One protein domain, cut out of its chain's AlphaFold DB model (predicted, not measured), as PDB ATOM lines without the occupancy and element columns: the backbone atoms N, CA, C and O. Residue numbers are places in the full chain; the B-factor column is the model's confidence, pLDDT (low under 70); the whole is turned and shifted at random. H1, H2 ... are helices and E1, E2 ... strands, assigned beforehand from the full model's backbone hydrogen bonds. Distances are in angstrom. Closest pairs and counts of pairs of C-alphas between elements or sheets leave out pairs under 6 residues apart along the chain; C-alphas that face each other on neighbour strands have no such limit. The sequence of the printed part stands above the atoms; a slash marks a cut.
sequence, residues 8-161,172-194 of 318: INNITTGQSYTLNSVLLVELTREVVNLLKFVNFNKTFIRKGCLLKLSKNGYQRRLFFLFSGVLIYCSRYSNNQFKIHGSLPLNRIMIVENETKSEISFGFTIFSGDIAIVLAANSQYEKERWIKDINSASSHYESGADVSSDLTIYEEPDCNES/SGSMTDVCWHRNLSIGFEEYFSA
ATOM      1  N   ILE A   8     -11.130  77.916 -53.372       77.88
ATOM      2  CA  ILE A   8     -11.358  77.026 -52.224       77.88
ATOM      3  C   ILE A   8     -11.622  75.599 -52.706       77.88
ATOM      4  O   ILE A   8     -10.923  74.692 -52.272       77.88
ATOM      5  N   ASN A   9     -12.531  75.401 -53.668       74.88
ATOM      6  CA  ASN A   9     -12.838  74.066 -54.193       74.88
ATOM      7  C   ASN A   9     -11.601  73.371 -54.779       74.88
ATOM      8  O   ASN A   9     -11.365  72.199 -54.503       74.88
ATOM      9  N   ASN A  10     -10.773  74.094 -55.540       74.19
ATOM     10  CA  ASN A  10      -9.536  73.536 -56.089       74.19
ATOM     11  C   ASN A  10      -8.556  73.100 -54.986       74.19
ATOM     12  O   ASN A  10      -7.939  72.041 -55.094       74.19
ATOM     13  N   ILE A  11      -8.427  73.897 -53.918       79.38
ATOM     14  CA  ILE A  11      -7.573  73.570 -52.768       79.38
ATOM     15  C   ILE A  11      -8.125  72.349 -52.025       79.38
ATOM     16  O   ILE A  11      -7.358  71.442 -51.718       79.38
ATOM     17  N   THR A  12      -9.435  72.281 -51.787       77.56
ATOM     18  CA  THR A  12     -10.094  71.155 -51.105       77.56
ATOM     19  C   THR A  12      -9.903  69.839 -51.866       77.56
ATOM     20  O   THR A  12      -9.550  68.819 -51.266       77.56
ATOM     21  N   THR A  13     -10.053  69.853 -53.194       76.50
ATOM     22  CA  THR A  13      -9.794  68.673 -54.032       76.50
ATOM     23  C   THR A  13      -8.321  68.256 -53.971       76.50
ATOM     24  O   THR A  13      -8.019  67.075 -53.795       76.50
ATOM     25  N   GLY A  14      -7.392  69.218 -54.042       83.62
ATOM     26  CA  GLY A  14      -5.956  68.950 -53.907       83.62
ATOM     27  C   GLY A  14      -5.569  68.387 -52.533       83.62
ATOM     28  O   GLY A  14      -4.754  67.465 -52.445       83.62
ATOM     29  N   GLN A  15      -6.186  68.888 -51.459       85.00
ATOM     30  CA  GLN A  15      -6.001  68.381 -50.096       85.00
ATOM     31  C   GLN A  15      -6.478  66.936 -49.963       85.00
ATOM     32  O   GLN A  15      -5.757  66.114 -49.404       85.00
ATOM     33  N   SER A  16      -7.645  66.613 -50.523       86.94
ATOM     34  CA  SER A  16      -8.202  65.256 -50.489       86.94
ATOM     35  C   SER A  16      -7.272  64.253 -51.176       86.94
ATOM     36  O   SER A  16      -6.934  63.218 -50.603       86.94
ATOM     37  N   TYR A  17      -6.770  64.593 -52.369       88.31
ATOM     38  CA  TYR A  17      -5.816  63.751 -53.101       88.31
ATOM     39  C   TYR A  17      -4.492  63.562 -52.344       88.31
ATOM     40  O   TYR A  17      -3.955  62.453 -52.259       88.31
ATOM     41  N   THR A  18      -3.973  64.644 -51.758       90.06
ATOM     42  CA  THR A  18      -2.719  64.607 -50.994       90.06
ATOM     43  C   THR A  18      -2.873  63.752 -49.739       90.06
ATOM     44  O   THR A  18      -2.025  62.903 -49.471       90.06
ATOM     45  N   LEU A  19      -3.975  63.919 -49.002       91.94
ATOM     46  CA  LEU A  19      -4.271  63.121 -47.816       91.94
ATOM     47  C   LEU A  19      -4.417  61.637 -48.166       91.94
ATOM     48  O   LEU A  19      -3.825  60.802 -47.487       91.94
ATOM     49  N   ASN A  20      -5.131  61.309 -49.248       93.56
ATOM     50  CA  ASN A  20      -5.236  59.932 -49.729       93.56
ATOM     51  C   ASN A  20      -3.847  59.336 -49.994       93.56
ATOM     52  O   ASN A  20      -3.528  58.260 -49.497       93.56
ATOM     53  N   SER A  21      -2.987  60.073 -50.700       91.56
ATOM     54  CA  SER A  21      -1.624  59.631 -51.012       91.56
ATOM     55  C   SER A  21      -0.789  59.378 -49.751       91.56
ATOM     56  O   SER A  21      -0.102  58.361 -49.664       91.56
ATOM     57  N   VAL A  22      -0.876  60.264 -48.751       92.00
ATOM     58  CA  VAL A  22      -0.192  60.091 -47.457       92.00
ATOM     59  C   VAL A  22      -0.685  58.828 -46.751       92.00
ATOM     60  O   VAL A  22       0.137  58.006 -46.349       92.00
ATOM     61  N   LEU A  23      -2.004  58.630 -46.665       93.00
ATOM     62  CA  LEU A  23      -2.593  57.454 -46.023       93.00
ATOM     63  C   LEU A  23      -2.174  56.154 -46.717       93.00
ATOM     64  O   LEU A  23      -1.817  55.190 -46.042       93.00
ATOM     65  N   LEU A  24      -2.153  56.115 -48.053       92.94
ATOM     66  CA  LEU A  24      -1.671  54.943 -48.789       92.94
ATOM     67  C   LEU A  24      -0.201  54.649 -48.475       92.94
ATOM     68  O   LEU A  24       0.141  53.506 -48.174       92.94
ATOM     69  N   VAL A  25       0.669  55.664 -48.486       91.44
ATOM     70  CA  VAL A  25       2.091  55.491 -48.149       91.44
ATOM     71  C   VAL A  25       2.267  54.991 -46.714       91.44
ATOM     72  O   VAL A  25       3.069  54.084 -46.487       91.44
ATOM     73  N   GLU A  26       1.519  55.516 -45.746       90.81
ATOM     74  CA  GLU A  26       1.538  55.011 -44.367       90.81
ATOM     75  C   GLU A  26       1.146  53.531 -44.310       90.81
ATOM     76  O   GLU A  26       1.885  52.712 -43.759       90.81
ATOM     77  N   LEU A  27       0.051  53.156 -44.975       92.31
ATOM     78  CA  LEU A  27      -0.430  51.776 -45.004       92.31
ATOM     79  C   LEU A  27       0.568  50.816 -45.665       92.31
ATOM     80  O   LEU A  27       0.738  49.697 -45.183       92.31
ATOM     81  N   THR A  28       1.295  51.243 -46.703       90.50
ATOM     82  CA  THR A  28       2.334  50.402 -47.334       90.50
ATOM     83  C   THR A  28       3.500  50.068 -46.401       90.50
ATOM     84  O   THR A  28       4.190  49.074 -46.614       90.50
ATOM     85  N   ARG A  29       3.726  50.874 -45.354       88.75
ATOM     86  CA  ARG A  29       4.758  50.620 -44.333       88.75
ATOM     87  C   ARG A  29       4.270  49.670 -43.235       88.75
ATOM     88  O   ARG A  29       5.087  49.022 -42.577       88.75
ATOM     89  N   GLU A  30       2.958  49.608 -43.026       90.56
ATOM     90  CA  GLU A  30       2.299  48.845 -41.960       90.56
ATOM     91  C   GLU A  30       1.817  47.464 -42.426       90.56
ATOM     92  O   GLU A  30       1.824  46.512 -41.643       90.56
ATOM     93  N   VAL A  31       1.417  47.343 -43.694       91.44
ATOM     94  CA  VAL A  31       0.856  46.122 -44.281       91.44
ATOM     95  C   VAL A  31       1.846  45.505 -45.266       91.44
ATOM     96  O   VAL A  31       2.189  46.086 -46.298       91.44
ATOM     97  N   VAL A  32       2.291  44.289 -44.961       90.00
ATOM     98  CA  VAL A  32       3.251  43.549 -45.784       90.00
ATOM     99  C   VAL A  32       2.614  43.205 -47.133       90.00
ATOM    100  O   VAL A  32       1.512  42.668 -47.186       90.00
ATOM    101  N   ASN A  33       3.333  43.476 -48.229       87.12
ATOM    102  CA  ASN A  33       2.905  43.203 -49.609       87.12
ATOM    103  C   ASN A  33       1.632  43.943 -50.079       87.12
ATOM    104  O   ASN A  33       1.033  43.525 -51.068       87.12
ATOM    105  N   LEU A  34       1.248  45.062 -49.449       88.38
ATOM    106  CA  LEU A  34       0.053  45.829 -49.844       88.38
ATOM    107  C   LEU A  34       0.044  46.245 -51.322       88.38
ATOM    108  O   LEU A  34      -0.989  46.162 -51.984       88.38
ATOM    109  N   LEU A  35       1.208  46.623 -51.859       86.75
ATOM    110  CA  LEU A  35       1.356  47.080 -53.246       86.75
ATOM    111  C   LEU A  35       1.033  46.012 -54.303       86.75
ATOM    112  O   LEU A  35       0.876  46.351 -55.470       86.75
ATOM    113  N   LYS A  36       0.913  44.732 -53.919       83.88
ATOM    114  CA  LYS A  36       0.440  43.677 -54.828       83.88
ATOM    115  C   LYS A  36      -1.059  43.785 -55.127       83.88
ATOM    116  O   LYS A  36      -1.502  43.277 -56.147       83.88
ATOM    117  N   PHE A  37      -1.817  44.429 -54.240       80.94
ATOM    118  CA  PHE A  37      -3.281  44.494 -54.290       80.94
ATOM    119  C   PHE A  37      -3.801  45.920 -54.486       80.94
ATOM    120  O   PHE A  37      -4.879  46.118 -55.038       80.94
ATOM    121  N   VAL A  38      -3.048  46.921 -54.020       82.50
ATOM    122  CA  VAL A  38      -3.458  48.328 -54.027       82.50
ATOM    123  C   VAL A  38      -2.377  49.155 -54.706       82.50
ATOM    124  O   VAL A  38      -1.242  49.218 -54.236       82.50
ATOM    125  N   ASN A  39      -2.739  49.807 -55.807       81.56
ATOM    126  CA  ASN A  39      -1.899  50.811 -56.449       81.56
ATOM    127  C   ASN A  39      -2.202  52.212 -55.883       81.56
ATOM    128  O   ASN A  39      -3.215  52.426 -55.217       81.56
ATOM    129  N   PHE A  40      -1.340  53.187 -56.173       80.12
ATOM    130  CA  PHE A  40      -1.506  54.563 -55.688       80.12
ATOM    131  C   PHE A  40      -2.683  55.328 -56.320       80.12
ATOM    132  O   PHE A  40      -2.979  56.436 -55.883       80.12
ATOM    133  N   ASN A  41      -3.370  54.745 -57.309       81.12
ATOM    134  CA  ASN A  41      -4.571  55.329 -57.907       81.12
ATOM    135  C   ASN A  41      -5.846  54.933 -57.149       81.12
ATOM    136  O   ASN A  41      -6.897  55.525 -57.385       81.12
ATOM    137  N   LYS A  42      -5.769  53.951 -56.241       87.44
ATOM    138  CA  LYS A  42      -6.896  53.579 -55.388       87.44
ATOM    139  C   LYS A  42      -7.165  54.654 -54.340       87.44
ATOM    140  O   LYS A  42      -6.250  55.309 -53.846       87.44
ATOM    141  N   THR A  43      -8.420  54.801 -53.938       92.19
ATOM    142  CA  THR A  43      -8.783  55.674 -52.819       92.19
ATOM    143  C   THR A  43      -8.956  54.853 -51.554       92.19
ATOM    144  O   THR A  43      -9.680  53.857 -51.551       92.19
ATOM    145  N   PHE A  44      -8.310  55.262 -50.468       95.75
ATOM    146  CA  PHE A  44      -8.601  54.754 -49.137       95.75
ATOM    147  C   PHE A  44     -10.012  55.178 -48.721       95.75
ATOM    148  O   PHE A  44     -10.377  56.338 -48.888       95.75
ATOM    149  N   ILE A  45     -10.791  54.247 -48.169       96.75
ATOM    150  CA  ILE A  45     -12.163  54.511 -47.715       96.75
ATOM    151  C   ILE A  45     -12.264  54.294 -46.211       96.75
ATOM    152  O   ILE A  45     -12.706  55.190 -45.496       96.75
ATOM    153  N   ARG A  46     -11.831  53.129 -45.710       97.50
ATOM    154  CA  ARG A  46     -11.928  52.787 -44.284       97.50
ATOM    155  C   ARG A  46     -10.896  51.762 -43.857       97.50
ATOM    156  O   ARG A  46     -10.591  50.835 -44.599       97.50
ATOM    157  N   LYS A  47     -10.410  51.876 -42.620       97.12
ATOM    158  CA  LYS A  47      -9.713  50.790 -41.923       97.12
ATOM    159  C   LYS A  47     -10.301  50.560 -40.551       97.12
ATOM    160  O   LYS A  47     -10.743  51.499 -39.896       97.12
ATOM    161  N   GLY A  48     -10.265  49.323 -40.087       96.44
ATOM    162  CA  GLY A  48     -10.728  49.009 -38.747       96.44
ATOM    163  C   GLY A  48     -10.809  47.528 -38.466       96.44
ATOM    164  O   GLY A  48     -10.535  46.698 -39.327       96.44
ATOM    165  N   CYS A  49     -11.158  47.198 -37.232       95.25
ATOM    166  CA  CYS A  49     -11.259  45.813 -36.799       95.25
ATOM    167  C   CYS A  49     -12.671  45.265 -36.897       95.25
ATOM    168  O   CYS A  49     -13.622  45.898 -36.447       95.25
ATOM    169  N   LEU A  50     -12.761  44.038 -37.401       95.81
ATOM    170  CA  LEU A  50     -13.957  43.208 -37.362       95.81
ATOM    171  C   LEU A  50     -13.568  41.800 -36.902       95.81
ATOM    172  O   LEU A  50     -12.400  41.394 -36.958       95.81
ATOM    173  N   LEU A  51     -14.553  41.048 -36.431       93.75
ATOM    174  CA  LEU A  51     -14.390  39.641 -36.105       93.75
ATOM    175  C   LEU A  51     -14.795  38.808 -37.321       93.75
ATOM    176  O   LEU A  51     -15.947  38.868 -37.735       93.75
ATOM    177  N   LYS A  52     -13.870  38.026 -37.880       94.38
ATOM    178  CA  LYS A  52     -14.144  37.049 -38.942       94.38
ATOM    179  C   LYS A  52     -14.409  35.689 -38.314       94.38
ATOM    180  O   LYS A  52     -13.600  35.220 -37.515       94.38
ATOM    181  N   LEU A  53     -15.514  35.052 -38.683       91.25
ATOM    182  CA  LEU A  53     -15.783  33.671 -38.299       91.25
ATOM    183  C   LEU A  53     -14.808  32.744 -39.037       91.25
ATOM    184  O   LEU A  53     -14.715  32.769 -40.266       91.25
ATOM    185  N   SER A  54     -14.069  31.939 -38.282       88.69
ATOM    186  CA  SER A  54     -13.245  30.846 -38.797       88.69
ATOM    187  C   SER A  54     -13.716  29.513 -38.217       88.69
ATOM    188  O   SER A  54     -14.661  29.452 -37.426       88.69
ATOM    189  N   LYS A  55     -13.029  28.421 -38.577       86.50
ATOM    190  CA  LYS A  55     -13.283  27.085 -38.010       86.50
ATOM    191  C   LYS A  55     -13.143  27.049 -36.482       86.50
ATOM    192  O   LYS A  55     -13.791  26.239 -35.833       86.50
ATOM    193  N   ASN A  56     -12.324  27.942 -35.922       86.62
ATOM    194  CA  ASN A  56     -12.034  28.017 -34.488       86.62
ATOM    195  C   ASN A  56     -12.868  29.104 -33.783       86.62
ATOM    196  O   ASN A  56     -12.501  29.558 -32.701       86.62
ATOM    197  N   GLY A  57     -13.959  29.559 -34.406       88.69
ATOM    198  CA  GLY A  57     -14.792  30.648 -33.908       88.69
ATOM    199  C   GLY A  57     -14.354  32.021 -34.418       88.69
ATOM    200  O   GLY A  57     -13.650  32.150 -35.419       88.69
ATOM    201  N   TYR A  58     -14.815  33.075 -33.749       90.06
ATOM    202  CA  TYR A  58     -14.551  34.447 -34.171       90.06
ATOM    203  C   TYR A  58     -13.115  34.873 -33.881       90.06
ATOM    204  O   TYR A  58     -12.665  34.884 -32.736       90.06
ATOM    205  N   GLN A  59     -12.415  35.301 -34.926       91.25
ATOM    206  CA  GLN A  59     -11.058  35.816 -34.836       91.25
ATOM    207  C   GLN A  59     -11.003  37.275 -35.267       91.25
ATOM    208  O   GLN A  59     -11.569  37.669 -36.287       91.25
ATOM    209  N   ARG A  60     -10.257  38.086 -34.516       91.88
ATOM    210  CA  ARG A  60      -9.999  39.475 -34.894       91.88
ATOM    211  C   ARG A  60      -9.179  39.522 -36.180       91.88
ATOM    212  O   ARG A  60      -8.134  38.871 -36.293       91.88
ATOM    213  N   ARG A  61      -9.645  40.322 -37.132       94.94
ATOM    214  CA  ARG A  61      -8.923  40.675 -38.353       94.94
ATOM    215  C   ARG A  61      -9.044  42.178 -38.570       94.94
ATOM    216  O   ARG A  61     -10.041  42.803 -38.206       94.94
ATOM    217  N   LEU A  62      -7.991  42.756 -39.127       96.00
ATOM    218  CA  LEU A  62      -7.988  44.152 -39.523       96.00
ATOM    219  C   LEU A  62      -8.412  44.231 -40.984       96.00
ATOM    220  O   LEU A  62      -7.818  43.558 -41.818       96.00
ATOM    221  N   PHE A  63      -9.424  45.033 -41.277       97.56
ATOM    222  CA  PHE A  63      -9.961  45.227 -42.615       97.56
ATOM    223  C   PHE A  63      -9.547  46.595 -43.150       97.56
ATOM    224  O   PHE A  63      -9.529  47.581 -42.409       97.56
ATOM    225  N   PHE A  64      -9.251  46.643 -44.443       97.19
ATOM    226  CA  PHE A  64      -8.943  47.840 -45.208       97.19
ATOM    227  C   PHE A  64      -9.825  47.864 -46.454       97.19
ATOM    228  O   PHE A  64      -9.723  46.990 -47.312       97.19
ATOM    229  N   LEU A  65     -10.696  48.861 -46.545       97.12
ATOM    230  CA  LEU A  65     -11.545  49.117 -47.697       97.12
ATOM    231  C   LEU A  65     -10.910  50.210 -48.556       97.12
ATOM    232  O   LEU A  65     -10.686  51.332 -48.088       97.12
ATOM    233  N   PHE A  66     -10.656  49.870 -49.814       95.50
ATOM    234  CA  PHE A  66     -10.192  50.769 -50.864       95.50
ATOM    235  C   PHE A  66     -11.206  50.799 -52.012       95.50
ATOM    236  O   PHE A  66     -12.101  49.952 -52.080       95.50
ATOM    237  N   SER A  67     -11.049  51.726 -52.960       92.00
ATOM    238  CA  SER A  67     -11.827  51.681 -54.201       92.00
ATOM    239  C   SER A  67     -11.574  50.367 -54.952       92.00
ATOM    240  O   SER A  67     -10.468  50.054 -55.393       92.00
ATOM    241  N   GLY A  68     -12.618  49.552 -55.071       88.69
ATOM    242  CA  GLY A  68     -12.584  48.293 -55.813       88.69
ATOM    243  C   GLY A  68     -12.021  47.076 -55.077       88.69
ATOM    244  O   GLY A  68     -12.146  45.979 -55.617       88.69
ATOM    245  N   VAL A  69     -11.485  47.202 -53.855       92.38
ATOM    246  CA  VAL A  69     -11.033  46.031 -53.079       92.38
ATOM    247  C   VAL A  69     -11.199  46.189 -51.566       92.38
ATOM    248  O   VAL A  69     -10.894  47.232 -50.990       92.38
ATOM    249  N   LEU A  70     -11.639  45.113 -50.916       95.12
ATOM    250  CA  LEU A  70     -11.635  44.932 -49.468       95.12
ATOM    251  C   LEU A  70     -10.547  43.921 -49.091       95.12
ATOM    252  O   LEU A  70     -10.576  42.779 -49.533       95.12
ATOM    253  N   ILE A  71      -9.595  44.322 -48.259       95.19
ATOM    254  CA  ILE A  71      -8.474  43.485 -47.818       95.19
ATOM    255  C   ILE A  71      -8.623  43.204 -46.330       95.19
ATOM    256  O   ILE A  71      -8.978  44.105 -45.571       95.19
ATOM    257  N   TYR A  72      -8.313  41.986 -45.893       95.06
ATOM    258  CA  TYR A  72      -8.236  41.663 -44.472       95.06
ATOM    259  C   TYR A  72      -6.911  41.013 -44.088       95.06
ATOM    260  O   TYR A  72      -6.327  40.211 -44.820       95.06
ATOM    261  N   CYS A  73      -6.447  41.376 -42.898       94.62
ATOM    262  CA  CYS A  73      -5.119  41.071 -42.396       94.62
ATOM    263  C   CYS A  73      -5.165  40.527 -40.965       94.62
ATOM    264  O   CYS A  73      -6.084  40.821 -40.193       94.62
ATOM    265  N   SER A  74      -4.126  39.790 -40.577       90.88
ATOM    266  CA  SER A  74      -3.825  39.479 -39.177       90.88
ATOM    267  C   SER A  74      -2.624  40.288 -38.706       90.88
ATOM    268  O   SER A  74      -1.820  40.773 -39.509       90.88
ATOM    269  N   ARG A  75      -2.481  40.407 -37.385       87.62
ATOM    270  CA  ARG A  75      -1.220  40.839 -36.784       87.62
ATOM    271  C   ARG A  75      -0.117  39.864 -37.207       87.62
ATOM    272  O   ARG A  75      -0.348  38.658 -37.229       87.62
ATOM    273  N   TYR A  76       1.042  40.405 -37.548       81.31
ATOM    274  CA  TYR A  76       2.261  39.670 -37.860       81.31
ATOM    275  C   TYR A  76       3.401  40.191 -36.973       81.31
ATOM    276  O   TYR A  76       3.245  41.189 -36.262       81.31
ATOM    277  N   SER A  77       4.550  39.512 -37.002       74.56
ATOM    278  CA  SER A  77       5.761  39.941 -36.289       74.56
ATOM    279  C   SER A  77       6.135  41.415 -36.564       74.56
ATOM    280  O   SER A  77       5.725  42.009 -37.565       74.56
ATOM    281  N   ASN A  78       6.906  42.031 -35.658       70.94
ATOM    282  CA  ASN A  78       7.401  43.416 -35.766       70.94
ATOM    283  C   ASN A  78       6.320  44.509 -35.897       70.94
ATOM    284  O   ASN A  78       6.544  45.531 -36.546       70.94
ATOM    285  N   ASN A  79       5.149  44.326 -35.279       74.44
ATOM    286  CA  ASN A  79       4.029  45.273 -35.345       74.44
ATOM    287  C   ASN A  79       3.517  45.564 -36.772       74.44
ATOM    288  O   ASN A  79       2.913  46.612 -37.013       74.44
ATOM    289  N   GLN A  80       3.705  44.637 -37.711       86.75
ATOM    290  CA  GLN A  80       3.137  44.730 -39.057       86.75
ATOM    291  C   GLN A  80       1.868  43.881 -39.189       86.75
ATOM    292  O   GLN A  80       1.492  43.126 -38.288       86.75
ATOM    293  N   PHE A  81       1.184  44.029 -40.319       91.25
ATOM    294  CA  PHE A  81       0.002  43.249 -40.668       91.25
ATOM    295  C   PHE A  81       0.263  42.427 -41.928       91.25
ATOM    296  O   PHE A  81       0.740  42.954 -42.934       91.25
ATOM    297  N   LYS A  82      -0.061  41.133 -41.875       92.69
ATOM    298  CA  LYS A  82       0.025  40.222 -43.023       92.69
ATOM    299  C   LYS A  82      -1.349  40.089 -43.663       92.69
ATOM    300  O   LYS A  82      -2.332  39.885 -42.952       92.69
ATOM    301  N   ILE A  83      -1.408  40.204 -44.987       93.25
ATOM    302  CA  ILE A  83      -2.637  40.027 -45.767       93.25
ATOM    303  C   ILE A  83      -3.024  38.549 -45.773       93.25
ATOM    304  O   ILE A  83      -2.214  37.704 -46.140       93.25
ATOM    305  N   HIS A  84      -4.266  38.265 -45.381       91.25
ATOM    306  CA  HIS A  84      -4.864  36.928 -45.455       91.25
ATOM    307  C   HIS A  84      -5.801  36.795 -46.638       91.25
ATOM    308  O   HIS A  84      -5.910  35.715 -47.198       91.25
ATOM    309  N   GLY A  85      -6.476  37.871 -47.031       90.69
ATOM    310  CA  GLY A  85      -7.300  37.818 -48.222       90.69
ATOM    311  C   GLY A  85      -7.694  39.170 -48.775       90.69
ATOM    312  O   GLY A  85      -7.597  40.197 -48.098       90.69
ATOM    313  N   SER A  86      -8.123  39.146 -50.031       92.06
ATOM    314  CA  SER A  86      -8.616  40.302 -50.771       92.06
ATOM    315  C   SER A  86      -9.873  39.937 -51.548       92.06
ATOM    316  O   SER A  86      -9.879  38.977 -52.316       92.06
ATOM    317  N   LEU A  87     -10.917  40.740 -51.372       91.94
ATOM    318  CA  LEU A  87     -12.223  40.600 -51.999       91.94
ATOM    319  C   LEU A  87     -12.461  41.793 -52.937       91.94
ATOM    320  O   LEU A  87     -12.584  42.926 -52.458       91.94
ATOM    321  N   PRO A  88     -12.497  41.586 -54.261       90.75
ATOM    322  CA  PRO A  88     -12.884  42.620 -55.215       90.75
ATOM    323  C   PRO A  88     -14.327  43.089 -54.978       90.75
ATOM    324  O   PRO A  88     -15.208  42.290 -54.674       90.75
ATOM    325  N   LEU A  89     -14.601  44.386 -55.157       89.56
ATOM    326  CA  LEU A  89     -15.947  44.941 -54.922       89.56
ATOM    327  C   LEU A  89     -16.919  44.757 -56.102       89.56
ATOM    328  O   LEU A  89     -18.079  45.147 -55.996       89.56
ATOM    329  N   ASN A  90     -16.458  44.181 -57.217       80.75
ATOM    330  CA  ASN A  90     -17.190  44.091 -58.486       80.75
ATOM    331  C   ASN A  90     -18.414  43.161 -58.459       80.75
ATOM    332  O   ASN A  90     -19.186  43.159 -59.415       80.75
ATOM    333  N   ARG A  91     -18.565  42.352 -57.402       76.12
ATOM    334  CA  ARG A  91     -19.677  41.409 -57.178       76.12
ATOM    335  C   ARG A  91     -19.938  41.192 -55.688       76.12
ATOM    336  O   ARG A  91     -20.195  40.063 -55.266       76.12
ATOM    337  N   ILE A  92     -19.785  42.243 -54.883       88.81
ATOM    338  CA  ILE A  92     -20.033  42.130 -53.449       88.81
ATOM    339  C   ILE A  92     -21.528  42.217 -53.157       88.81
ATOM    340  O   ILE A  92     -22.208  43.139 -53.595       88.81
ATOM    341  N   MET A  93     -22.031  41.267 -52.376       90.94
ATOM    342  CA  MET A  93     -23.356  41.336 -51.772       90.94
ATOM    343  C   MET A  93     -23.231  41.210 -50.264       90.94
ATOM    344  O   MET A  93     -22.502  40.357 -49.758       90.94
ATOM    345  N   ILE A  94     -23.960  42.053 -49.541       93.81
ATOM    346  CA  ILE A  94     -23.985  42.031 -48.082       93.81
ATOM    347  C   ILE A  94     -25.352  41.539 -47.629       93.81
ATOM    348  O   ILE A  94     -26.377  42.077 -48.038       93.81
ATOM    349  N   VAL A  95     -25.354  40.541 -46.751       92.75
ATOM    350  CA  VAL A  95     -26.558  40.056 -46.079       92.75
ATOM    351  C   VAL A  95     -26.408  40.311 -44.592       92.75
ATOM    352  O   VAL A  95     -25.440  39.883 -43.963       92.75
ATOM    353  N   GLU A  96     -27.360  41.027 -44.012       90.12
ATOM    354  CA  GLU A  96     -27.407  41.207 -42.569       90.12
ATOM    355  C   GLU A  96     -27.913  39.931 -41.897       90.12
ATOM    356  O   GLU A  96     -28.957  39.398 -42.267       90.12
ATOM    357  N   ASN A  97     -27.180  39.445 -40.896       82.81
ATOM    358  CA  ASN A  97     -27.588  38.247 -40.174       82.81
ATOM    359  C   ASN A  97     -28.658  38.627 -39.141       82.81
ATOM    360  O   ASN A  97     -28.508  39.628 -38.431       82.81
ATOM    361  N   GLU A  98     -29.733  37.836 -39.045       68.06
ATOM    362  CA  GLU A  98     -30.792  38.075 -38.065       68.06
ATOM    363  C   GLU A  98     -30.238  38.032 -36.630       68.06
ATOM    364  O   GLU A  98     -29.485  37.129 -36.249       68.06
ATOM    365  N   THR A  99     -30.684  38.983 -35.806       55.41
ATOM    366  CA  THR A  99     -30.318  39.174 -34.388       55.41
ATOM    367  C   THR A  99     -30.680  38.007 -33.461       55.41
ATOM    368  O   THR A  99     -30.391  38.069 -32.271       55.41
ATOM    369  N   LYS A 100     -31.306  36.943 -33.981       48.97
ATOM    370  CA  LYS A 100     -31.653  35.717 -33.243       48.97
ATOM    371  C   LYS A 100     -30.488  34.734 -33.095       48.97
ATOM    372  O   LYS A 100     -30.618  33.756 -32.365       48.97
ATOM    373  N   SER A 101     -29.379  34.972 -33.790       53.03
ATOM    374  CA  SER A 101     -28.147  34.199 -33.613       53.03
ATOM    375  C   SER A 101     -27.430  34.665 -32.337       53.03
ATOM    376  O   SER A 101     -27.557  35.826 -31.967       53.03
ATOM    377  N   GLU A 102     -26.636  33.809 -31.682       54.44
ATOM    378  CA  GLU A 102     -25.868  34.106 -30.445       54.44
ATOM    379  C   GLU A 102     -24.857  35.278 -30.561       54.44
ATOM    380  O   GLU A 102     -24.084  35.542 -29.641       54.44
ATOM    381  N   ILE A 103     -24.834  35.988 -31.693       60.34
ATOM    382  CA  ILE A 103     -23.837  36.985 -32.071       60.34
ATOM    383  C   ILE A 103     -24.532  38.314 -32.375       60.34
ATOM    384  O   ILE A 103     -25.277  38.444 -33.350       60.34
ATOM    385  N   SER A 104     -24.253  39.331 -31.563       75.81
ATOM    386  CA  SER A 104     -24.687  40.700 -31.822       75.81
ATOM    387  C   SER A 104     -23.919  41.309 -33.007       75.81
ATOM    388  O   SER A 104     -22.723  41.089 -33.184       75.81
ATOM    389  N   PHE A 105     -24.619  42.087 -33.839       88.81
ATOM    390  CA  PHE A 105     -24.039  42.916 -34.913       88.81
ATOM    391  C   PHE A 105     -23.309  42.148 -36.039       88.81
ATOM    392  O   PHE A 105     -22.342  42.649 -36.623       88.81
ATOM    393  N   GLY A 106     -23.789  40.946 -36.376       91.56
ATOM    394  CA  GLY A 106     -23.274  40.130 -37.479       91.56
ATOM    395  C   GLY A 106     -23.788  40.524 -38.874       91.56
ATOM    396  O   GLY A 106     -24.918  40.999 -39.033       91.56
ATOM    397  N   PHE A 107     -22.963  40.288 -39.895       94.50
ATOM    398  CA  PHE A 107     -23.307  40.382 -41.319       94.50
ATOM    399  C   PHE A 107     -22.393  39.478 -42.154       94.50
ATOM    400  O   PHE A 107     -21.298  39.119 -41.726       94.50
ATOM    401  N   THR A 108     -22.832  39.105 -43.348       94.75
ATOM    402  CA  THR A 108     -22.104  38.215 -44.256       94.75
ATOM    403  C   THR A 108     -21.801  38.949 -45.554       94.75
ATOM    404  O   THR A 108     -22.691  39.573 -46.128       94.75
ATOM    405  N   ILE A 109     -20.550  38.881 -46.011       95.44
ATOM    406  CA  ILE A 109     -20.121  39.405 -47.313       95.44
ATOM    407  C   ILE A 109     -19.944  38.227 -48.267       95.44
ATOM    408  O   ILE A 109     -19.158  37.321 -47.989       95.44
ATOM    409  N   PHE A 110     -20.638  38.276 -49.397       93.06
ATOM    410  CA  PHE A 110     -20.472  37.376 -50.531       93.06
ATOM    411  C   PHE A 110     -19.688  38.098 -51.623       93.06
ATOM    412  O   PHE A 110     -20.039  39.217 -51.977       93.06
ATOM    413  N   SER A 111     -18.634  37.477 -52.145       88.94
ATOM    414  CA  SER A 111     -17.794  38.002 -53.224       88.94
ATOM    415  C   SER A 111     -17.438  36.863 -54.173       88.94
ATOM    416  O   SER A 111     -16.506  36.098 -53.912       88.94
ATOM    417  N   GLY A 112     -18.180  36.736 -55.276       83.62
ATOM    418  CA  GLY A 112     -18.084  35.557 -56.140       83.62
ATOM    419  C   GLY A 112     -18.461  34.291 -55.367       83.62
ATOM    420  O   GLY A 112     -19.544  34.232 -54.791       83.62
ATOM    421  N   ASP A 113     -17.551  33.320 -55.311       82.81
ATOM    422  CA  ASP A 113     -17.764  32.040 -54.619       82.81
ATOM    423  C   ASP A 113     -17.362  32.069 -53.133       82.81
ATOM    424  O   ASP A 113     -17.506  31.072 -52.424       82.81
ATOM    425  N   ILE A 114     -16.846  33.202 -52.647       88.19
ATOM    426  CA  ILE A 114     -16.386  33.344 -51.264       88.19
ATOM    427  C   ILE A 114     -17.460  34.020 -50.420       88.19
ATOM    428  O   ILE A 114     -17.963  35.088 -50.770       88.19
ATOM    429  N   ALA A 115     -17.762  33.419 -49.271       91.00
ATOM    430  CA  ALA A 115     -18.621  33.992 -48.246       91.00
ATOM    431  C   ALA A 115     -17.845  34.129 -46.931       91.00
ATOM    432  O   ALA A 115     -17.391  33.133 -46.365       91.00
ATOM    433  N   ILE A 116     -17.718  35.356 -46.421       93.25
ATOM    434  CA  ILE A 116     -17.126  35.618 -45.106       93.25
ATOM    435  C   ILE A 116     -18.183  36.148 -44.142       93.25
ATOM    436  O   ILE A 116     -18.871  37.132 -44.413       93.25
ATOM    437  N   VAL A 117     -18.305  35.492 -42.989       93.94
ATOM    438  CA  VAL A 117     -19.200  35.921 -41.911       93.94
ATOM    439  C   VAL A 117     -18.421  36.812 -40.953       93.94
ATOM    440  O   VAL A 117     -17.389  36.404 -40.409       93.94
ATOM    441  N   LEU A 118     -18.917  38.029 -40.749       95.12
ATOM    442  CA  LEU A 118     -18.291  39.072 -39.950       95.12
ATOM    443  C   LEU A 118     -19.191  39.498 -38.788       95.12
ATOM    444  O   LEU A 118     -20.414  39.393 -38.854       95.12
ATOM    445  N   ALA A 119     -18.579  40.011 -37.726       93.62
ATOM    446  CA  ALA A 119     -19.269  40.698 -36.642       93.62
ATOM    447  C   ALA A 119     -18.522  41.981 -36.258       93.62
ATOM    448  O   ALA A 119     -17.289  41.993 -36.149       93.62
ATOM    449  N   ALA A 120     -19.276  43.066 -36.079       93.31
ATOM    450  CA  ALA A 120     -18.759  44.344 -35.600       93.31
ATOM    451  C   ALA A 120     -18.824  44.433 -34.067       93.31
ATOM    452  O   ALA A 120     -19.451  43.611 -33.405       93.31
ATOM    453  N   ASN A 121     -18.186  45.451 -33.485       89.12
ATOM    454  CA  ASN A 121     -18.203  45.653 -32.029       89.12
ATOM    455  C   ASN A 121     -19.515  46.284 -31.506       89.12
ATOM    456  O   ASN A 121     -19.750  46.314 -30.302       89.12
ATOM    457  N   SER A 122     -20.324  46.846 -32.405       89.69
ATOM    458  CA  SER A 122     -21.518  47.640 -32.125       89.69
ATOM    459  C   SER A 122     -22.373  47.724 -33.387       89.69
ATOM    460  O   SER A 122     -21.875  47.542 -34.503       89.69
ATOM    461  N   GLN A 123     -23.654  48.046 -33.211       90.62
ATOM    462  CA  GLN A 123     -24.560  48.296 -34.332       90.62
ATOM    463  C   GLN A 123     -24.062  49.458 -35.205       90.62
ATOM    464  O   GLN A 123     -24.066  49.351 -36.426       90.62
ATOM    465  N   TYR A 124     -23.544  50.518 -34.583       89.12
ATOM    466  CA  TYR A 124     -22.997  51.677 -35.286       89.12
ATOM    467  C   TYR A 124     -21.805  51.315 -36.186       89.12
ATOM    468  O   TYR A 124     -21.757  51.697 -37.357       89.12
ATOM    469  N   GLU A 125     -20.847  50.529 -35.680       92.88
ATOM    470  CA  GLU A 125     -19.725  50.064 -36.504       92.88
ATOM    471  C   GLU A 125     -20.200  49.162 -37.649       92.88
ATOM    472  O   GLU A 125     -19.718  49.319 -38.772       92.88
ATOM    473  N   LYS A 126     -21.168  48.265 -37.403       93.94
ATOM    474  CA  LYS A 126     -21.776  47.434 -38.455       93.94
ATOM    475  C   LYS A 126     -22.351  48.309 -39.572       93.94
ATOM    476  O   LYS A 126     -21.986  48.129 -40.731       93.94
ATOM    477  N   GLU A 127     -23.205  49.268 -39.231       94.06
ATOM    478  CA  GLU A 127     -23.868  50.148 -40.201       94.06
ATOM    479  C   GLU A 127     -22.868  50.958 -41.029       94.06
ATOM    480  O   GLU A 127     -23.009  51.057 -42.249       94.06
ATOM    481  N   ARG A 128     -21.812  51.486 -40.397       94.62
ATOM    482  CA  ARG A 128     -20.752  52.224 -41.097       94.62
ATOM    483  C   ARG A 128     -20.006  51.361 -42.110       94.62
ATOM    484  O   ARG A 128     -19.773  51.809 -43.230       94.62
ATOM    485  N   TRP A 129     -19.636  50.137 -41.734       96.94
ATOM    486  CA  TRP A 129     -18.973  49.210 -42.653       96.94
ATOM    487  C   TRP A 129     -19.870  48.849 -43.836       96.94
ATOM    488  O   TRP A 129     -19.424  48.938 -44.977       96.94
ATOM    489  N   ILE A 130     -21.133  48.498 -43.583       95.88
ATOM    490  CA  ILE A 130     -22.093  48.146 -44.639       95.88
ATOM    491  C   ILE A 130     -22.299  49.322 -45.599       95.88
ATOM    492  O   ILE A 130     -22.213  49.151 -46.816       95.88
ATOM    493  N   LYS A 131     -22.518  50.528 -45.061       95.94
ATOM    494  CA  LYS A 131     -22.715  51.745 -45.854       95.94
ATOM    495  C   LYS A 131     -21.527  52.029 -46.772       95.94
ATOM    496  O   LYS A 131     -21.727  52.284 -47.961       95.94
ATOM    497  N   ASP A 132     -20.310  51.984 -46.239       96.62
ATOM    498  CA  ASP A 132     -19.113  52.324 -47.009       96.62
ATOM    499  C   ASP A 132     -18.796  51.265 -48.066       96.62
ATOM    500  O   ASP A 132     -18.442  51.622 -49.188       96.62
ATOM    501  N   ILE A 133     -18.977  49.974 -47.758       95.75
ATOM    502  CA  ILE A 133     -18.777  48.895 -48.738       95.75
ATOM    503  C   ILE A 133     -19.792  49.020 -49.884       95.75
ATOM    504  O   ILE A 133     -19.394  48.972 -51.048       95.75
ATOM    505  N   ASN A 134     -21.076  49.242 -49.582       94.44
ATOM    506  CA  ASN A 134     -22.115  49.415 -50.607       94.44
ATOM    507  C   ASN A 134     -21.859  50.651 -51.483       94.44
ATOM    508  O   ASN A 134     -22.003  50.590 -52.707       94.44
ATOM    509  N   SER A 135     -21.433  51.759 -50.870       93.44
ATOM    510  CA  SER A 135     -21.082  52.989 -51.593       93.44
ATOM    511  C   SER A 135     -19.877  52.761 -52.512       93.44
ATOM    512  O   SER A 135     -19.895  53.143 -53.681       93.44
ATOM    513  N   ALA A 136     -18.845  52.074 -52.014       92.44
ATOM    514  CA  ALA A 136     -17.643  51.748 -52.775       92.44
ATOM    515  C   ALA A 136     -17.915  50.779 -53.939       92.44
ATOM    516  O   ALA A 136     -17.357  50.952 -55.021       92.44
ATOM    517  N   SER A 137     -18.787  49.787 -53.734       90.94
ATOM    518  CA  SER A 137     -19.198  48.833 -54.771       90.94
ATOM    519  C   SER A 137     -19.997  49.523 -55.883       90.94
ATOM    520  O   SER A 137     -19.648  49.392 -57.055       90.94
ATOM    521  N   SER A 138     -20.955  50.384 -55.523       88.06
ATOM    522  CA  SER A 138     -21.746  51.162 -56.493       88.06
ATOM    523  C   SER A 138     -20.867  52.077 -57.360       88.06
ATOM    524  O   SER A 138     -21.060  52.192 -58.571       88.06
ATOM    525  N   HIS A 139     -19.855  52.716 -56.762       84.69
ATOM    526  CA  HIS A 139     -18.893  53.528 -57.510       84.69
ATOM    527  C   HIS A 139     -17.993  52.696 -58.428       84.69
ATOM    528  O   HIS A 139     -17.626  53.166 -59.506       84.69
ATOM    529  N   TYR A 140     -17.666  51.462 -58.046       79.38
ATOM    530  CA  TYR A 140     -16.871  50.567 -58.880       79.38
ATOM    531  C   TYR A 140     -17.629  50.137 -60.147       79.38
ATOM    532  O   TYR A 140     -17.072  50.205 -61.243       79.38
ATOM    533  N   GLU A 141     -18.911  49.778 -60.024       73.06
ATOM    534  CA  GLU A 141     -19.764  49.397 -61.165       73.06
ATOM    535  C   GLU A 141     -19.935  50.534 -62.184       73.06
ATOM    536  O   GLU A 141     -20.044  50.285 -63.384       73.06
ATOM    537  N   SER A 142     -19.877  51.791 -61.731       68.69
ATOM    538  CA  SER A 142     -19.979  52.974 -62.597       68.69
ATOM    539  C   SER A 142     -18.759  53.232 -63.504       68.69
ATOM    540  O   SER A 142     -18.755  54.193 -64.272       68.69
ATOM    541  N   GLY A 143     -17.731  52.372 -63.463       57.72
ATOM    542  CA  GLY A 143     -16.645  52.351 -64.452       57.72
ATOM    543  C   GLY A 143     -15.472  53.300 -64.181       57.72
ATOM    544  O   GLY A 143     -14.611  53.463 -65.042       57.72
ATOM    545  N   ALA A 144     -15.391  53.912 -62.996       55.62
ATOM    546  CA  ALA A 144     -14.334  54.876 -62.672       55.62
ATOM    547  C   ALA A 144     -12.953  54.242 -62.372       55.62
ATOM    548  O   ALA A 144     -11.955  54.958 -62.352       55.62
ATOM    549  N   ASP A 145     -12.869  52.924 -62.140       52.94
ATOM    550  CA  ASP A 145     -11.654  52.267 -61.618       52.94
ATOM    551  C   ASP A 145     -11.463  50.823 -62.156       52.94
ATOM    552  O   ASP A 145     -11.149  49.886 -61.420       52.94
ATOM    553  N   VAL A 146     -11.671  50.630 -63.468       51.75
ATOM    554  CA  VAL A 146     -11.642  49.323 -64.182       51.75
ATOM    555  C   VAL A 146     -10.210  48.800 -64.441       51.75
ATOM    556  O   VAL A 146     -10.001  47.851 -65.184       51.75
ATOM    557  N   SER A 147      -9.173  49.390 -63.840       48.59
ATOM    558  CA  SER A 147      -7.777  49.149 -64.257       48.59
ATOM    559  C   SER A 147      -7.035  48.048 -63.480       48.59
ATOM    560  O   SER A 147      -5.809  48.057 -63.376       48.59
ATOM    561  N   SER A 148      -7.723  47.092 -62.857       53.34
ATOM    562  CA  SER A 148      -7.031  45.980 -62.191       53.34
ATOM    563  C   SER A 148      -7.922  44.748 -62.143       53.34
ATOM    564  O   SER A 148      -8.903  44.743 -61.400       53.34
ATOM    565  N   ASP A 149      -7.558  43.704 -62.892       53.56
ATOM    566  CA  ASP A 149      -8.019  42.331 -62.658       53.56
ATOM    567  C   ASP A 149      -7.503  41.885 -61.283       53.56
ATOM    568  O   ASP A 149      -6.475  41.222 -61.148       53.56
ATOM    569  N   LEU A 150      -8.174  42.339 -60.226       64.38
ATOM    570  CA  LEU A 150      -7.927  41.864 -58.876       64.38
ATOM    571  C   LEU A 150      -8.618  40.515 -58.754       64.38
ATOM    572  O   LEU A 150      -9.844  40.419 -58.781       64.38
ATOM    573  N   THR A 151      -7.817  39.464 -58.646       63.16
ATOM    574  CA  THR A 151      -8.311  38.132 -58.329       63.16
ATOM    575  C   THR A 151      -8.558  38.026 -56.832       63.16
ATOM    576  O   THR A 151      -7.916  38.690 -56.011       63.16
ATOM    577  N   ILE A 152      -9.526  37.191 -56.465       74.38
ATOM    578  CA  ILE A 152      -9.744  36.859 -55.066       74.38
ATOM    579  C   ILE A 152      -8.503  36.120 -54.552       74.38
ATOM    580  O   ILE A 152      -8.035  35.169 -55.179       74.38
ATOM    581  N   TYR A 153      -7.975  36.570 -53.418       80.56
ATOM    582  CA  TYR A 153      -6.874  35.919 -52.712       80.56
ATOM    583  C   TYR A 153      -7.382  35.486 -51.344       80.56
ATOM    584  O   TYR A 153      -7.959  36.305 -50.633       80.56
ATOM    585  N   GLU A 154      -7.147  34.231 -50.972       76.62
ATOM    586  CA  GLU A 154      -7.302  33.744 -49.603       76.62
ATOM    587  C   GLU A 154      -6.122  32.831 -49.261       76.62
ATOM    588  O   GLU A 154      -5.905  31.805 -49.908       76.62
ATOM    589  N   GLU A 155      -5.356  33.192 -48.232       78.00
ATOM    590  CA  GLU A 155      -4.468  32.245 -47.572       78.00
ATOM    591  C   GLU A 155      -5.300  31.293 -46.705       78.00
ATOM    592  O   GLU A 155      -6.187  31.742 -45.971       78.00
ATOM    593  N   PRO A 156      -5.012  29.978 -46.737       66.06
ATOM    594  CA  PRO A 156      -5.604  29.050 -45.786       66.06
ATOM    595  C   PRO A 156      -5.221  29.477 -44.365       66.06
ATOM    596  O   PRO A 156      -4.056  29.781 -44.119       66.06
ATOM    597  N   ASP A 157      -6.193  29.484 -43.441       54.38
ATOM    598  CA  ASP A 157      -5.987  29.847 -42.030       54.38
ATOM    599  C   ASP A 157      -4.859  28.986 -41.424       54.38
ATOM    600  O   ASP A 157      -5.078  27.858 -40.973       54.38
ATOM    601  N   CYS A 158      -3.629  29.502 -41.422       45.69
ATOM    602  CA  CYS A 158      -2.513  28.912 -40.706       45.69
ATOM    603  C   CYS A 158      -2.545  29.413 -39.256       45.69
ATOM    604  O   CYS A 158      -2.715  30.604 -38.986       45.69
ATOM    605  N   ASN A 159      -2.430  28.484 -38.302       50.34
ATOM    606  CA  ASN A 159      -2.390  28.786 -36.872       50.34
ATOM    607  C   ASN A 159      -1.094  29.539 -36.527       50.34
ATOM    608  O   ASN A 159      -0.126  28.938 -36.073       50.34
ATOM    609  N   GLU A 160      -1.071  30.856 -36.702       48.28
ATOM    610  CA  GLU A 160      -0.060  31.710 -36.079       48.28
ATOM    611  C   GLU A 160      -0.561  32.158 -34.702       48.28
ATOM    612  O   GLU A 160      -0.960  33.299 -34.476       48.28
ATOM    613  N   SER A 161      -0.559  31.220 -33.754       50.69
ATOM    614  CA  SER A 161      -0.553  31.543 -32.331       50.69
ATOM    615  C   SER A 161       0.875  31.897 -31.928       50.69
ATOM    616  O   SER A 161       1.616  31.043 -31.446       50.69
ATOM    617  N   SER A 172       4.598  51.903 -31.200       52.91
ATOM    618  CA  SER A 172       3.317  51.986 -30.497       52.91
ATOM    619  C   SER A 172       2.707  53.378 -30.680       52.91
ATOM    620  O   SER A 172       3.021  54.301 -29.929       52.91
ATOM    621  N   GLY A 173       1.850  53.543 -31.687       68.81
ATOM    622  CA  GLY A 173       1.111  54.795 -31.866       68.81
ATOM    623  C   GLY A 173       0.436  55.018 -33.214       68.81
ATOM    624  O   GLY A 173      -0.221  56.047 -33.359       68.81
ATOM    625  N   SER A 174       0.561  54.109 -34.192       87.75
ATOM    626  CA  SER A 174      -0.155  54.280 -35.461       87.75
ATOM    627  C   SER A 174      -1.667  54.204 -35.245       87.75
ATOM    628  O   SER A 174      -2.162  53.480 -34.376       87.75
ATOM    629  N   MET A 175      -2.439  54.914 -36.069       91.25
ATOM    630  CA  MET A 175      -3.899  54.815 -36.000       91.25
ATOM    631  C   MET A 175      -4.395  53.395 -36.322       91.25
ATOM    632  O   MET A 175      -5.449  52.977 -35.853       91.25
ATOM    633  N   THR A 176      -3.624  52.637 -37.099       92.56
ATOM    634  CA  THR A 176      -3.900  51.237 -37.430       92.56
ATOM    635  C   THR A 176      -3.796  50.348 -36.191       92.56
ATOM    636  O   THR A 176      -4.706  49.562 -35.924       92.56
ATOM    637  N   ASP A 177      -2.762  50.541 -35.366       90.75
ATOM    638  CA  ASP A 177      -2.641  49.871 -34.067       90.75
ATOM    639  C   ASP A 177      -3.763  50.303 -33.113       90.75
ATOM    640  O   ASP A 177      -4.330  49.477 -32.397       90.75
ATOM    641  N   VAL A 178      -4.136  51.589 -33.118       92.12
ATOM    642  CA  VAL A 178      -5.260  52.082 -32.307       92.12
ATOM    643  C   VAL A 178      -6.562  51.380 -32.704       92.12
ATOM    644  O   VAL A 178      -7.276  50.897 -31.824       92.12
ATOM    645  N   CYS A 179      -6.854  51.265 -34.002       94.12
ATOM    646  CA  CYS A 179      -8.009  50.517 -34.503       94.12
ATOM    647  C   CYS A 179      -7.955  49.046 -34.065       94.12
ATOM    648  O   CYS A 179      -8.959  48.510 -33.594       94.12
ATOM    649  N   TRP A 180      -6.769  48.425 -34.146       93.12
ATOM    650  CA  TRP A 180      -6.529  47.049 -33.706       93.12
ATOM    651  C   TRP A 180      -6.831  46.817 -32.230       93.12
ATOM    652  O   TRP A 180      -7.524  45.863 -31.874       93.12
ATOM    653  N   HIS A 181      -6.331  47.685 -31.355       90.12
ATOM    654  CA  HIS A 181      -6.488  47.523 -29.913       90.12
ATOM    655  C   HIS A 181      -7.856  47.971 -29.397       90.12
ATOM    656  O   HIS A 181      -8.336  47.420 -28.407       90.12
ATOM    657  N   ARG A 182      -8.498  48.946 -30.053       91.50
ATOM    658  CA  ARG A 182      -9.813  49.464 -29.639       91.50
ATOM    659  C   ARG A 182     -10.992  48.741 -30.286       91.50
ATOM    660  O   ARG A 182     -12.117  48.976 -29.863       91.50
ATOM    661  N   ASN A 183     -10.746  47.853 -31.251       91.50
ATOM    662  CA  ASN A 183     -11.775  47.211 -32.072       91.50
ATOM    663  C   ASN A 183     -12.679  48.227 -32.783       91.50
ATOM    664  O   ASN A 183     -13.882  48.021 -32.846       91.50
ATOM    665  N   LEU A 184     -12.116  49.336 -33.258       93.44
ATOM    666  CA  LEU A 184     -12.855  50.421 -33.913       93.44
ATOM    667  C   LEU A 184     -12.405  50.585 -35.365       93.44
ATOM    668  O   LEU A 184     -11.384  50.020 -35.773       93.44
ATOM    669  N   SER A 185     -13.154  51.384 -36.123       95.38
ATOM    670  CA  SER A 185     -12.791  51.804 -37.473       95.38
ATOM    671  C   SER A 185     -12.758  53.320 -37.648       95.38
ATOM    672  O   SER A 185     -13.467  54.086 -36.986       95.38
ATOM    673  N   ILE A 186     -11.919  53.746 -38.587       94.88
ATOM    674  CA  ILE A 186     -11.762  55.126 -39.031       94.88
ATOM    675  C   ILE A 186     -11.788  55.162 -40.562       94.88
ATOM    676  O   ILE A 186     -11.122  54.359 -41.225       94.88
ATOM    677  N   GLY A 187     -12.598  56.060 -41.118       95.31
ATOM    678  CA  GLY A 187     -12.739  56.279 -42.550       95.31
ATOM    679  C   GLY A 187     -11.935  57.474 -43.048       95.31
ATOM    680  O   GLY A 187     -11.326  58.221 -42.278       95.31
ATOM    681  N   PHE A 188     -11.908  57.637 -44.368       94.62
ATOM    682  CA  PHE A 188     -11.264  58.769 -45.025       94.62
ATOM    683  C   PHE A 188     -11.909  60.098 -44.626       94.62
ATOM    684  O   PHE A 188     -11.192  61.046 -44.319       94.62
ATOM    685  N   GLU A 189     -13.240  60.150 -44.555       91.12
ATOM    686  CA  GLU A 189     -13.990  61.346 -44.144       91.12
ATOM    687  C   GLU A 189     -13.603  61.808 -42.737       91.12
ATOM    688  O   GLU A 189     -13.422  62.999 -42.488       91.12
ATOM    689  N   GLU A 190     -13.398  60.864 -41.816       91.69
ATOM    690  CA  GLU A 190     -12.879  61.155 -40.485       91.69
ATOM    691  C   GLU A 190     -11.478  61.773 -40.561       91.69
ATOM    692  O   GLU A 190     -11.253  62.855 -40.015       91.69
ATOM    693  N   TYR A 191     -10.539  61.142 -41.277       91.75
ATOM    694  CA  TYR A 191      -9.194  61.695 -41.476       91.75
ATOM    695  C   TYR A 191      -9.216  63.098 -42.080       91.75
ATOM    696  O   TYR A 191      -8.493  63.982 -41.614       91.75
ATOM    697  N   PHE A 192     -10.047  63.300 -43.098       90.25
ATOM    698  CA  PHE A 192     -10.176  64.568 -43.792       90.25
ATOM    699  C   PHE A 192     -10.724  65.646 -42.860       90.25
ATOM    700  O   PHE A 192     -10.074  66.675 -42.671       90.25
ATOM    701  N   SER A 193     -11.836  65.367 -42.177       87.50
ATOM    702  CA  SER A 193     -12.424  66.260 -41.177       87.50
ATOM    703  C   SER A 193     -11.420  66.618 -40.080       87.50
ATOM    704  O   SER A 193     -11.202  67.794 -39.795       87.50
ATOM    705  N   ALA A 194     -10.714  65.635 -39.514       88.06
ATOM    706  CA  ALA A 194      -9.699  65.887 -38.497       88.06
ATOM    707  C   ALA A 194      -8.517  66.716 -39.008       88.06
ATOM    708  O   ALA A 194      -7.974  67.502 -38.235       88.06
TER     709      ALA A 194
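What this domain is: This is residues 8 to 161 and 172 to 194 of the 318 residues of an uncharacterized protein of Leptotrombidium deliense (UniProt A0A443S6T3). One strongly twisted antiparallel sheet rolls into a partly open barrel, with E1 to E4 on one side and E5 to E7 on the other, and it curls round the helix H2. The long helix H1 packs on the sheet with its residues 19 to 30 while its other end points away from the body; H3 packs on E1 and E2, and the short E8 and H4 follow along E1 toward H1. The printed part has 177 residues with four named helices and eight named strands, in the order H1 E1 E2 E3 E4 E5 E6 E7 H2 H3 E8 H4, of the mixed class. The sheet is branched at E1, which has three neighbours. The whole is compact, with a radius of gyration of the C-alphas of 15.8 A and spans of 50 by 38 by 31 A.

Where its parts are: H1, residues 8 to 30, begins at C-alpha 8 at (-11.358, 77.026, -52.224) and is 33.0 A long. E1, residues 44 to 54, is 26.5 A long and starts at C-alpha 44 at (-8.601, 54.754, -49.137). E2, residues 57 to 66, is 26.7 A long; E3 is residues 69 to 75 and E4 residues 81 to 88. E1 bends by 63 degrees at residue 48, E2 by 57 degrees at residue 60 and E4 by 63 degrees at residue 84. E5 is residues 92 to 96, E6 residues 106 to 111 and E7 residues 114 to 119. H2, residues 123 to 141, is 27.3 A long. After the cut come H3, residues 175 to 182, E8, residues 185 to 187, and H4, residues 188 to 194, which ends at C-alpha 194 at (-9.699, 65.887, -38.497).

How they stand to each other: E1 to E4 form a meander, each strand the antiparallel neighbour of the one before, and E5 to E7 form another. In the hairpin of E1 and E2, N 52 and O 59 are 2.8 A apart; in that of E2 and E3, N 64 and O 71 are 2.8 A apart; in that of E3 and E4, N 70 and O 87 are 2.8 A apart. E5 and E6 are a hairpin with N 110 and O 93 at 2.8 A, and E6 and E7 one with N 118 and O 107 at 2.8 A. E2 lies on one side of E1, and E7 and E8 on the other side; N 51 and O 119 are 2.9 A apart, as are N 47 and O 186. E4 and E5 meet only through their link, and E4 and E7 are only just apart, at 8.4 A. H2 is on the sheet, with the C-alphas of Ile 92 and Ser 137 6.9 A apart as the closest to E5. H3 is on the same face, with Gly 48 and Cys 179 the closest C-alphas to E1, 5.3 A. H1 is on the sheet at a height of 11.3 A. H4 only grazes the sheet. H1, with residues 16 to 20 alone, and H4 only just touch, with 3 pairs of C-alphas within 8 A, the closest those of Ser 16 and Phe 192 at 7.0 A. In H1, H2, H3 and H4 every O i to N i+4 pair is within hydrogen-bond range.

The domain as a whole: The two C-alphas farthest apart, those of Ile 8 and Asn 56, are 52.1 A apart. Residues 162 to 171 are not printed, and C-alphas 161 and 172 stand 20.9 A apart across that cut, which lies in the link from H2 to H3. H1 to E1 is a long link of 13 residues. Residues 153 to 154 pair antiparallel with residues 85 to 86 of E4. The mean pLDDT of the printed part is 85.0; residues 98 to 103, 142 to 151, 156 to 161 and 172 to 173 are under 70.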